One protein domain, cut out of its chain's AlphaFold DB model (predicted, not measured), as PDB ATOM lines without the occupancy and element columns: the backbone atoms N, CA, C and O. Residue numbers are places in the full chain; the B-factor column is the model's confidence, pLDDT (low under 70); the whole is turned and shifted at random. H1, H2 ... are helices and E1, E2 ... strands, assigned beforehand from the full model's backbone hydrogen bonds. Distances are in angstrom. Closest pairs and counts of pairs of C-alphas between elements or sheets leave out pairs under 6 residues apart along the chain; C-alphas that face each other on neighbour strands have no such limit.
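What this domain is: This is residues 7 to 58 and 177 to 210 of the 210 residues of the protein "DNA_pol_B_exo1 domain-containing protein" of Heligmosomoides polygyrus (UniProt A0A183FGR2). A strongly twisted, curling sheet of four antiparallel strands is the main body, with the short helix H1 in a loop beyond the end of E1 and the start of E2. After E4, a long link leads away to a small, loosely placed end part with E5 and H2, apart from the sheet. The printed part has 86 residues, with five named strands and two named helices in the order E1, H1, E2, E3, E4, E5, H2; the sheet's order is E3, E2, E1, E4, and the class is mixed, helices and strands. It is only just compact, close to loose, with a radius of gyration of the C-alphas of 14.3 A and spans of 37 by 31 by 23 A.

Where its parts are: E1, residues 7 to 18, begins at C-alpha 7 (-51.375, 12.108, 3.358) and measures 24.8 A. H1 is residues 22 to 27, E2 residues 35 to 43, 25.9 A, and E3 residues 49 to 54, 16.4 A. E4 is residues 178 to 181, E5 residues 197 to 199, and H2 residues 204 to 208, ending at C-alpha 208 (-33.925, 1.670, -1.709).

How they stand to each other: E1 bends by 92 degrees at residue 11; its residues 7 to 9 pair with E4 and 9 to 18 with E2. N 8 and O 179 are 3.0 A apart, N 14 and O 39 3.0 A. E2 and E3 form a hairpin, with N 40 and O 52 2.9 A apart. H1 is only just not on the sheet, with 4 pairs of C-alphas within 10 A. E5 pairs with no named strand; the closest C-alphas of E5 and H2, Ile 198 and Val 204, are 6.6 A apart. In H1 and H2 every O i to N i+4 pair is within hydrogen-bond range.

The domain as a whole: The C-alphas farthest apart, Asp 30 and Gly 47, are 39.3 A apart. Residues 59 to 176 are not printed; C-alphas 58 and 177 are 22.5 A apart across the cut. The link from E4 to E5 is long, 15 residues. Residues 190 to 210 have pLDDT under 70.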
ATOM      1  N   ARG A   7     -50.034  11.971   2.775       92.25
ATOM      2  CA  ARG A   7     -51.375  12.108   3.358       92.25
ATOM      3  C   ARG A   7     -52.286  10.966   2.932       92.25
ATOM      4  O   ARG A   7     -52.192  10.470   1.813       92.25
ATOM      5  N   LEU A   8     -53.164  10.554   3.842       94.19
ATOM      6  CA  LEU A   8     -54.064   9.421   3.648       94.19
ATOM      7  C   LEU A   8     -55.420   9.710   4.283       94.19
ATOM      8  O   LEU A   8     -55.475  10.012   5.472       94.19
ATOM      9  N   ARG A   9     -56.512   9.531   3.536       95.44
ATOM     10  CA  ARG A   9     -57.856   9.534   4.123       95.44
ATOM     11  C   ARG A   9     -58.112   8.215   4.840       95.44
ATOM     12  O   ARG A   9     -58.111   7.172   4.185       95.44
ATOM     13  N   ASN A  10     -58.315   8.241   6.156       94.62
ATOM     14  CA  ASN A  10     -58.509   7.021   6.938       94.62
ATOM     15  C   ASN A  10     -59.921   6.447   6.744       94.62
ATOM     16  O   ASN A  10     -60.923   7.109   6.981       94.62
ATOM     17  N   VAL A  11     -60.012   5.187   6.329       95.06
ATOM     18  CA  VAL A  11     -61.300   4.502   6.130       95.06
ATOM     19  C   VAL A  11     -61.519   3.462   7.217       95.06
ATOM     20  O   VAL A  11     -62.587   3.394   7.818       95.06
ATOM     21  N   LEU A  12     -60.492   2.661   7.496       95.31
ATOM     22  CA  LEU A  12     -60.544   1.596   8.488       95.31
ATOM     23  C   LEU A  12     -59.243   1.583   9.284       95.31
ATOM     24  O   LEU A  12     -58.160   1.723   8.720       95.31
ATOM     25  N   CYS A  13     -59.351   1.401  10.595       96.38
ATOM     26  CA  CYS A  13     -58.204   1.231  11.471       96.38
ATOM     27  C   CYS A  13     -58.354  -0.070  12.249       96.38
ATOM     28  O   CYS A  13     -59.342  -0.272  12.952       96.38
ATOM     29  N   GLU A  14     -57.348  -0.925  12.137       96.56
ATOM     30  CA  GLU A  14     -57.243  -2.176  12.877       96.56
ATOM     31  C   GLU A  14     -55.915  -2.216  13.632       96.56
ATOM     32  O   GLU A  14     -55.033  -1.382  13.423       96.56
ATOM     33  N   TYR A  15     -55.743  -3.188  14.522       96.31
ATOM     34  CA  TYR A  15     -54.445  -3.448  15.135       96.31
ATOM     35  C   TYR A  15     -54.173  -4.946  15.186       96.31
ATOM     36  O   TYR A  15     -55.086  -5.758  15.326       96.31
ATOM     37  N   SER A  16     -52.899  -5.315  15.114       95.56
ATOM     38  CA  SER A  16     -52.454  -6.682  15.371       95.56
ATOM     39  C   SER A  16     -51.263  -6.698  16.322       95.56
ATOM     40  O   SER A  16     -50.533  -5.713  16.449       95.56
ATOM     41  N   MET A  17     -51.081  -7.818  17.019       93.88
ATOM     42  CA  MET A  17     -49.927  -8.045  17.887       93.88
ATOM     43  C   MET A  17     -48.787  -8.637  17.057       93.88
ATOM     44  O   MET A  17     -48.969  -9.660  16.400       93.88
ATOM     45  N   ALA A  18     -47.613  -8.009  17.087       90.62
ATOM     46  CA  ALA A  18     -46.440  -8.467  16.347       90.62
ATOM     47  C   ALA A  18     -45.163  -8.313  17.180       90.62
ATOM     48  O   ALA A  18     -45.114  -7.541  18.138       90.62
ATOM     49  N   MET A  19     -44.112  -9.051  16.812       89.19
ATOM     50  CA  MET A  19     -42.794  -8.828  17.407       89.19
ATOM     51  C   MET A  19     -42.256  -7.436  17.035       89.19
ATOM     52  O   MET A  19     -42.567  -6.932  15.951       89.19
ATOM     53  N   PRO A  20     -41.432  -6.813  17.896       86.62
ATOM     54  CA  PRO A  20     -40.941  -5.458  17.666       86.62
ATOM     55  C   PRO A  20     -40.124  -5.359  16.375       86.62
ATOM     56  O   PRO A  20     -39.048  -5.957  16.255       86.62
ATOM     57  N   SER A  21     -40.634  -4.581  15.418       85.19
ATOM     58  CA  SER A  21     -39.905  -4.192  14.204       85.19
ATOM     59  C   SER A  21     -38.709  -3.287  14.530       85.19
ATOM     60  O   SER A  21     -38.613  -2.749  15.635       85.19
ATOM     61  N   ALA A  22     -37.815  -3.065  13.561       84.75
ATOM     62  CA  ALA A  22     -36.684  -2.143  13.717       84.75
ATOM     63  C   ALA A  22     -37.134  -0.749  14.200       84.75
ATOM     64  O   ALA A  22     -36.535  -0.196  15.116       84.75
ATOM     65  N   VAL A  23     -38.260  -0.246  13.679       85.12
ATOM     66  CA  VAL A  23     -38.868   1.030  14.102       85.12
ATOM     67  C   VAL A  23     -39.242   1.016  15.587       85.12
ATOM     68  O   VAL A  23     -38.953   1.966  16.308       85.12
ATOM     69  N   ASN A  24     -39.839  -0.075  16.076       82.69
ATOM     70  CA  ASN A  24     -40.184  -0.196  17.494       82.69
ATOM     71  C   ASN A  24     -38.943  -0.256  18.386       82.69
ATOM     72  O   ASN A  24     -38.978   0.298  19.477       82.69
ATOM     73  N   ARG A  25     -37.855  -0.893  17.936       83.75
ATOM     74  CA  ARG A  25     -36.606  -0.985  18.710       83.75
ATOM     75  C   ARG A  25     -35.909   0.364  18.870       83.75
ATOM     76  O   ARG A  25     -35.266   0.584  19.886       83.75
ATOM     77  N   VAL A  26     -36.063   1.268  17.900       85.19
ATOM     78  CA  VAL A  26     -35.569   2.650  18.023       85.19
ATOM     79  C   VAL A  26     -36.331   3.406  19.114       85.19
ATOM     80  O   VAL A  26     -35.730   4.153  19.877       85.19
ATOM     81  N   LEU A  27     -37.647   3.204  19.203       82.62
ATOM     82  CA  LEU A  27     -38.489   3.857  20.211       82.62
ATOM     83  C   LEU A  27     -38.328   3.222  21.597       82.62
ATOM     84  O   LEU A  27     -38.318   3.920  22.607       82.62
ATOM     85  N   TYR A  28     -38.215   1.895  21.631       82.62
ATOM     86  CA  TYR A  28     -38.178   1.075  22.831       82.62
ATOM     87  C   TYR A  28     -37.102  -0.016  22.675       82.62
ATOM     88  O   TYR A  28     -37.401  -1.108  22.181       82.62
ATOM     89  N   PRO A  29     -35.848   0.246  23.083       79.75
ATOM     90  CA  PRO A  29     -34.744  -0.696  22.880       79.75
ATOM     91  C   PRO A  29     -34.915  -1.998  23.678       79.75
ATOM     92  O   PRO A  29     -34.558  -3.072  23.197       79.75
ATOM     93  N   ASP A  30     -35.546  -1.926  24.851       80.00
ATOM     94  CA  ASP A  30     -35.709  -3.061  25.769       80.00
ATOM     95  C   ASP A  30     -36.948  -3.930  25.479       80.00
ATOM     96  O   ASP A  30     -37.304  -4.820  26.258       80.00
ATOM     97  N   LEU A  31     -37.638  -3.687  24.362       80.06
ATOM     98  CA  LEU A  31     -38.884  -4.365  24.022       80.06
ATOM     99  C   LEU A  31     -38.617  -5.823  23.592       80.06
ATOM    100  O   LEU A  31     -38.138  -6.091  22.491       80.06
ATOM    101  N   LYS A  32     -38.952  -6.785  24.463       81.44
ATOM    102  CA  LYS A  32     -38.771  -8.236  24.212       81.44
ATOM    103  C   LYS A  32     -40.075  -8.998  23.952       81.44
ATOM    104  O   LYS A  32     -40.036 -10.181  23.627       81.44
ATOM    105  N   GLN A  33     -41.221  -8.341  24.116       86.50
ATOM    106  CA  GLN A  33     -42.551  -8.936  23.975       86.50
ATOM    107  C   GLN A  33     -43.252  -8.444  22.705       86.50
ATOM    108  O   GLN A  33     -42.858  -7.436  22.115       86.50
ATOM    109  N   GLN A  34     -44.310  -9.150  22.297       90.12
ATOM    110  CA  GLN A  34     -45.194  -8.679  21.234       90.12
ATOM    111  C   GLN A  34     -45.870  -7.368  21.641       90.12
ATOM    112  O   GLN A  34     -46.337  -7.231  22.772       90.12
ATOM    113  N   VAL A  35     -45.967  -6.441  20.694       92.06
ATOM    114  CA  VAL A  35     -46.620  -5.141  20.869       92.06
ATOM    115  C   VAL A  35     -47.621  -4.874  19.756       92.06
ATOM    116  O   VAL A  35     -47.485  -5.427  18.657       92.06
ATOM    117  N   PRO A  36     -48.641  -4.043  20.018       95.00
ATOM    118  CA  PRO A  36     -49.603  -3.681  19.002       95.00
ATOM    119  C   PRO A  36     -48.954  -2.831  17.909       95.00
ATOM    120  O   PRO A  36     -48.163  -1.925  18.162       95.00
ATOM    121  N   THR A  37     -49.336  -3.114  16.672       94.94
ATOM    122  CA  THR A  37     -49.120  -2.245  15.516       94.94
ATOM    123  C   THR A  37     -50.481  -1.915  14.930       94.94
ATOM    124  O   THR A  37     -51.272  -2.824  14.679       94.94
ATOM    125  N   PHE A  38     -50.748  -0.627  14.729       95.94
ATOM    126  CA  PHE A  38     -51.956  -0.172  14.051       95.94
ATOM    127  C   PHE A  38     -51.786  -0.278  12.537       95.94
ATOM    128  O   PHE A  38     -50.707  -0.007  12.008       95.94
ATOM    129  N   HIS A  39     -52.869  -0.627  11.855       95.62
ATOM    130  CA  HIS A  39     -52.984  -0.700  10.404       95.62
ATOM    131  C   HIS A  39     -54.100   0.245   9.987       95.62
ATOM    132  O   HIS A  39     -55.275  -0.028  10.233       95.62
ATOM    133  N   VAL A  40     -53.725   1.382   9.408       96.50
ATOM    134  CA  VAL A  40     -54.679   2.362   8.891       96.50
ATOM    135  C   VAL A  40     -54.812   2.151   7.394       96.50
ATOM    136  O   VAL A  40     -53.890   2.432   6.630       96.50
ATOM    137  N   PHE A  41     -55.970   1.656   6.983       96.44
ATOM    138  CA  PHE A  41     -56.344   1.502   5.587       96.44
ATOM    139  C   PHE A  41     -57.041   2.763   5.107       96.44
ATOM    140  O   PHE A  41     -57.939   3.296   5.768       96.44
ATOM    141  N   GLY A  42     -56.637   3.233   3.935       95.62
ATOM    142  CA  GLY A  42     -57.145   4.479   3.405       95.62
ATOM    143  C   GLY A  42     -56.895   4.658   1.924       95.62
ATOM    144  O   GLY A  42     -56.402   3.763   1.232       95.62
ATOM    145  N   ILE A  43     -57.257   5.845   1.452       94.56
ATOM    146  CA  ILE A  43     -57.112   6.251   0.058       94.56
ATOM    147  C   ILE A  43     -56.270   7.526   0.034       94.56
ATOM    148  O   ILE A  43     -56.520   8.456   0.806       94.56
ATOM    149  N   THR A  44     -55.237   7.544  -0.801       92.56
ATOM    150  CA  THR A  44     -54.417   8.735  -1.022       92.56
ATOM    151  C   THR A  44     -55.199   9.754  -1.867       92.56
ATOM    152  O   THR A  44     -56.188   9.390  -2.508       92.56
ATOM    153  N   PRO A  45     -54.808  11.035  -1.899       89.12
ATOM    154  CA  PRO A  45     -55.471  12.046  -2.731       89.12
ATOM    155  C   PRO A  45     -55.530  11.675  -4.216       89.12
ATOM    156  O   PRO A  45     -56.461  12.068  -4.911       89.12
ATOM    157  N   GLU A  46     -54.569  10.876  -4.679       88.38
ATOM    158  CA  GLU A  46     -54.465  10.374  -6.052       88.38
ATOM    159  C   GLU A  46     -55.403   9.179  -6.313       88.38
ATOM    160  O   GLU A  46     -55.405   8.599  -7.396       88.38
ATOM    161  N   GLY A  47     -56.192   8.761  -5.318       89.06
ATOM    162  CA  GLY A  47     -57.134   7.648  -5.427       89.06
ATOM    163  C   GLY A  47     -56.508   6.263  -5.234       89.06
ATOM    164  O   GLY A  47     -57.209   5.256  -5.370       89.06
ATOM    165  N   LYS A  48     -55.216   6.169  -4.890       89.62
ATOM    166  CA  LYS A  48     -54.552   4.883  -4.631       89.62
ATOM    167  C   LYS A  48     -54.909   4.374  -3.235       89.62
ATOM    168  O   LYS A  48     -54.901   5.120  -2.259       89.62
ATOM    169  N   LYS A  49     -55.209   3.078  -3.121       92.81
ATOM    170  CA  LYS A  49     -55.413   2.429  -1.817       92.81
ATOM    171  C   LYS A  49     -54.059   2.205  -1.156       92.81
ATOM    172  O   LYS A  49     -53.161   1.656  -1.789       92.81
ATOM    173  N   ALA A  50     -53.932   2.577   0.111       92.19
ATOM    174  CA  ALA A  50     -52.710   2.377   0.877       92.19
ATOM    175  C   ALA A  50     -53.017   1.877   2.295       92.19
ATOM    176  O   ALA A  50     -54.091   2.125   2.850       92.19
ATOM    177  N   CYS A  51     -52.052   1.163   2.872       93.19
ATOM    178  CA  CYS A  51     -52.071   0.718   4.259       93.19
ATOM    179  C   CYS A  51     -50.859   1.302   4.981       93.19
ATOM    180  O   CYS A  51     -49.719   1.082   4.569       93.19
ATOM    181  N   VAL A  52     -51.105   2.049   6.055       94.12
ATOM    182  CA  VAL A  52     -50.056   2.639   6.884       94.12
ATOM    183  C   VAL A  52     -49.940   1.856   8.183       94.12
ATOM    184  O   VAL A  52     -50.886   1.768   8.967       94.12
ATOM    185  N   HIS A  53     -48.745   1.321   8.423       93.94
ATOM    186  CA  HIS A  53     -48.392   0.649   9.668       93.94
ATOM    187  C   HIS A  53     -47.864   1.669  10.681       93.94
ATOM    188  O   HIS A  53     -46.794   2.245  10.483       93.94
ATOM    189  N   ILE A  54     -48.583   1.871  11.784       93.56
ATOM    190  CA  ILE A  54     -48.186   2.798  12.849       93.56
ATOM    191  C   ILE A  54     -47.661   1.994  14.039       93.56
ATOM    192  O   ILE A  54     -48.349   1.148  14.615       93.56
ATOM    193  N   HIS A  55     -46.411   2.273  14.395       92.56
ATOM    194  CA  HIS A  55     -45.659   1.607  15.452       92.56
ATOM    195  C   HIS A  55     -45.490   2.523  16.676       92.56
ATOM    196  O   HIS A  55     -45.628   3.741  16.575       92.56
ATOM    197  N   GLY A  56     -45.164   1.944  17.835       90.31
ATOM    198  CA  GLY A  56     -44.802   2.700  19.041       90.31
ATOM    199  C   GLY A  56     -45.954   3.173  19.938       90.31
ATOM    200  O   GLY A  56     -45.694   3.772  20.985       90.31
ATOM    201  N   VAL A  57     -47.206   2.895  19.570       93.50
ATOM    202  CA  VAL A  57     -48.382   3.245  20.376       93.50
ATOM    203  C   VAL A  57     -48.689   2.110  21.346       93.50
ATOM    204  O   VAL A  57     -48.930   0.983  20.922       93.50
ATOM    205  N   LEU A  58     -48.692   2.406  22.646       93.81
ATOM    206  CA  LEU A  58     -48.952   1.427  23.700       93.81
ATOM    207  C   LEU A  58     -50.267   1.752  24.422       93.81
ATOM    208  O   LEU A  58     -50.520   2.921  24.716       93.81
ATOM    209  N   ASP A 177     -61.270  11.278   7.904       93.94
ATOM    210  CA  ASP A 177     -60.462  12.490   7.803       93.94
ATOM    211  C   ASP A 177     -59.081  12.212   7.179       93.94
ATOM    212  O   ASP A 177     -58.638  11.066   7.044       93.94
ATOM    213  N   GLU A 178     -58.386  13.265   6.753       93.62
ATOM    214  CA  GLU A 178     -57.032  13.161   6.210       93.62
ATOM    215  C   GLU A 178     -55.987  13.142   7.329       93.62
ATOM    216  O   GLU A 178     -55.846  14.078   8.113       93.62
ATOM    217  N   ILE A 179     -55.193  12.071   7.376       94.50
ATOM    218  CA  ILE A 179     -54.038  11.971   8.264       94.50
ATOM    219  C   ILE A 179     -52.800  12.442   7.509       94.50
ATOM    220  O   ILE A 179     -52.448  11.895   6.461       94.50
ATOM    221  N   PHE A 180     -52.111  13.424   8.083       93.44
ATOM    222  CA  PHE A 180     -50.880  13.989   7.543       93.44
ATOM    223  C   PHE A 180     -49.650  13.370   8.213       93.44
ATOM    224  O   PHE A 180     -49.470  13.454   9.429       93.44
ATOM    225  N   PHE A 181     -48.761  12.793   7.410       91.19
ATOM    226  CA  PHE A 181     -47.525  12.167   7.863       91.19
ATOM    227  C   PHE A 181     -46.318  12.998   7.426       91.19
ATOM    228  O   PHE A 181     -46.111  13.268   6.245       91.19
ATOM    229  N   LYS A 182     -45.486  13.385   8.399       89.06
ATOM    230  CA  LYS A 182     -44.246  14.138   8.137       89.06
ATOM    231  C   LYS A 182     -43.107  13.267   7.621       89.06
ATOM    232  O   LYS A 182     -42.221  13.762   6.946       89.06
ATOM    233  N   ARG A 183     -43.068  12.000   8.032       86.19
ATOM    234  CA  ARG A 183     -42.031  11.034   7.660       86.19
ATOM    235  C   ARG A 183     -42.701   9.686   7.481       86.19
ATOM    236  O   ARG A 183     -43.431   9.252   8.372       86.19
ATOM    237  N   VAL A 184     -42.441   9.045   6.352       86.75
ATOM    238  CA  VAL A 184     -42.946   7.712   6.025       86.75
ATOM    239  C   VAL A 184     -41.795   6.843   5.546       86.75
ATOM    240  O   VAL A 184     -40.816   7.344   5.002       86.75
ATOM    241  N   GLN A 185     -41.901   5.545   5.804       86.31
ATOM    242  CA  GLN A 185     -40.996   4.531   5.275       86.31
ATOM    243  C   GLN A 185     -41.843   3.553   4.476       86.31
ATOM    244  O   GLN A 185     -42.845   3.042   4.986       86.31
ATOM    245  N   TYR A 186     -41.453   3.310   3.232       85.69
ATOM    246  CA  TYR A 186     -42.173   2.407   2.350       85.69
ATOM    247  C   TYR A 186     -41.660   0.981   2.532       85.69
ATOM    248  O   TYR A 186     -40.474   0.742   2.750       85.69
ATOM    249  N   ARG A 187     -42.579   0.017   2.472       82.56
ATOM    250  CA  ARG A 187     -42.233  -1.403   2.430       82.56
ATOM    251  C   ARG A 187     -42.261  -1.841   0.976       82.56
ATOM    252  O   ARG A 187     -43.300  -1.728   0.336       82.56
ATOM    253  N   ILE A 188     -41.135  -2.345   0.489       77.88
ATOM    254  CA  ILE A 188     -41.017  -2.901  -0.858       77.88
ATOM    255  C   ILE A 188     -41.223  -4.414  -0.757       77.88
ATOM    256  O   ILE A 188     -40.698  -5.059   0.155       77.88
ATOM    257  N   ALA A 189     -42.021  -4.981  -1.661       70.44
ATOM    258  CA  ALA A 189     -42.160  -6.425  -1.761       70.44
ATOM    259  C   ALA A 189     -40.914  -7.014  -2.437       70.44
ATOM    260  O   ALA A 189     -40.341  -6.429  -3.348       70.44
ATOM    261  N   THR A 190     -40.503  -8.215  -2.043       60.66
ATOM    262  CA  THR A 190     -39.311  -8.874  -2.601       60.66
ATOM    263  C   THR A 190     -39.424  -9.215  -4.099       60.66
ATOM    264  O   THR A 190     -38.451  -9.687  -4.671       60.66
ATOM    265  N   GLN A 191     -40.597  -9.025  -4.718       57.84
ATOM    266  CA  GLN A 191     -40.911  -9.378  -6.112       57.84
ATOM    267  C   GLN A 191     -41.434  -8.184  -6.938       57.84
ATOM    268  O   GLN A 191     -42.185  -8.386  -7.885       57.84
ATOM    269  N   THR A 192     -41.121  -6.948  -6.549       56.25
ATOM    270  CA  THR A 192     -41.489  -5.751  -7.334       56.25
ATOM    271  C   THR A 192     -40.335  -5.357  -8.250       56.25
ATOM    272  O   THR A 192     -39.188  -5.344  -7.797       56.25
ATOM    273  N   ASP A 193     -40.633  -5.053  -9.513       56.34
ATOM    274  CA  ASP A 193     -39.633  -4.580 -10.467       56.34
ATOM    275  C   ASP A 193     -39.162  -3.179 -10.040       56.34
ATOM    276  O   ASP A 193     -39.953  -2.345  -9.596       56.34
ATOM    277  N   SER A 194     -37.862  -2.892 -10.179       55.62
ATOM    278  CA  SER A 194     -37.224  -1.628  -9.756       55.62
ATOM    279  C   SER A 194     -37.884  -0.351 -10.306       55.62
ATOM    280  O   SER A 194     -37.720   0.730  -9.744       55.62
ATOM    281  N   GLN A 195     -38.658  -0.467 -11.390       54.47
ATOM    282  CA  GLN A 195     -39.328   0.652 -12.062       54.47
ATOM    283  C   GLN A 195     -40.770   0.899 -11.596       54.47
ATOM    284  O   GLN A 195     -41.404   1.845 -12.067       54.47
ATOM    285  N   ASP A 196     -41.307   0.085 -10.683       57.69
ATOM    286  CA  ASP A 196     -42.684   0.252 -10.228       57.69
ATOM    287  C   ASP A 196     -42.857   1.565  -9.443       57.69
ATOM    288  O   ASP A 196     -42.169   1.854  -8.461       57.69
ATOM    289  N   ALA A 197     -43.803   2.395  -9.883       58.41
ATOM    290  CA  ALA A 197     -44.100   3.670  -9.239       58.41
ATOM    291  C   ALA A 197     -44.947   3.451  -7.974       58.41
ATOM    292  O   ALA A 197     -46.161   3.217  -8.048       58.41
ATOM    293  N   ILE A 198     -44.327   3.584  -6.796       59.50
ATOM    294  CA  ILE A 198     -45.002   3.430  -5.496       59.50
ATOM    295  C   ILE A 198     -45.967   4.605  -5.268       59.50
ATOM    296  O   ILE A 198     -47.107   4.432  -4.831       59.50
ATOM    297  N   THR A 199     -45.544   5.824  -5.595       58.84
ATOM    298  CA  THR A 199     -46.355   7.057  -5.554       58.84
ATOM    299  C   THR A 199     -45.811   8.033  -6.609       58.84
ATOM    300  O   THR A 199     -44.706   7.813  -7.100       58.84
ATOM    301  N   GLU A 200     -46.568   9.051  -7.044       55.62
ATOM    302  CA  GLU A 200     -46.068   9.975  -8.083       55.62
ATOM    303  C   GLU A 200     -44.739  10.623  -7.647       55.62
ATOM    304  O   GLU A 200     -44.690  11.322  -6.637       55.62
ATOM    305  N   GLY A 201     -43.663  10.343  -8.394       57.72
ATOM    306  CA  GLY A 201     -42.303  10.839  -8.146       57.72
ATOM    307  C   GLY A 201     -41.404   9.963  -7.261       57.72
ATOM    308  O   GLY A 201     -40.258  10.342  -7.051       57.72
ATOM    309  N   LEU A 202     -41.887   8.821  -6.754       59.88
ATOM    310  CA  LEU A 202     -41.100   7.877  -5.948       59.88
ATOM    311  C   LEU A 202     -41.103   6.492  -6.600       59.88
ATOM    312  O   LEU A 202     -42.122   5.787  -6.600       59.88
ATOM    313  N   THR A 203     -39.954   6.112  -7.153       63.62
ATOM    314  CA  THR A 203     -39.698   4.761  -7.668       63.62
ATOM    315  C   THR A 203     -39.211   3.833  -6.555       63.62
ATOM    316  O   THR A 203     -38.789   4.282  -5.484       63.62
ATOM    317  N   VAL A 204     -39.277   2.518  -6.784       60.97
ATOM    318  CA  VAL A 204     -38.693   1.522  -5.868       60.97
ATOM    319  C   VAL A 204     -37.202   1.808  -5.627       60.97
ATOM    320  O   VAL A 204     -36.742   1.697  -4.489       60.97
ATOM    321  N   ASP A 205     -36.476   2.260  -6.652       58.31
ATOM    322  CA  ASP A 205     -35.061   2.636  -6.547       58.31
ATOM    323  C   ASP A 205     -34.833   3.867  -5.653       58.31
ATOM    324  O   ASP A 205     -33.870   3.891  -4.883       58.31
ATOM    325  N   ASP A 206     -35.727   4.859  -5.673       61.03
ATOM    326  CA  ASP A 206     -35.621   6.033  -4.791       61.03
ATOM    327  C   ASP A 206     -35.791   5.652  -3.314       61.03
ATOM    328  O   ASP A 206     -35.127   6.213  -2.446       61.03
ATOM    329  N   VAL A 207     -36.647   4.667  -3.027       60.06
ATOM    330  CA  VAL A 207     -36.878   4.154  -1.667       60.06
ATOM    331  C   VAL A 207     -35.730   3.263  -1.182       60.06
ATOM    332  O   VAL A 207     -35.426   3.256   0.010       60.06
ATOM    333  N   LEU A 208     -35.088   2.494  -2.068       61.38
ATOM    334  CA  LEU A 208     -33.925   1.670  -1.709       61.38
ATOM    335  C   LEU A 208     -32.678   2.512  -1.404       61.38
ATOM    336  O   LEU A 208     -31.836   2.086  -0.616       61.38
ATOM    337  N   ASN A 209     -32.566   3.689  -2.025       57.38
ATOM    338  CA  ASN A 209     -31.416   4.586  -1.900       57.38
ATOM    339  C   ASN A 209     -31.597   5.704  -0.850       57.38
ATOM    340  O   ASN A 209     -30.669   6.491  -0.648       57.38
ATOM    341  N   SER A 210     -32.760   5.783  -0.188       53.66
ATOM    342  CA  SER A 210     -33.103   6.773   0.854       53.66
ATOM    343  C   SER A 210     -32.924   6.250   2.277       53.66
ATOM    344  O   SER A 210     -32.424   7.013   3.136       53.66
TER     345      SER A 210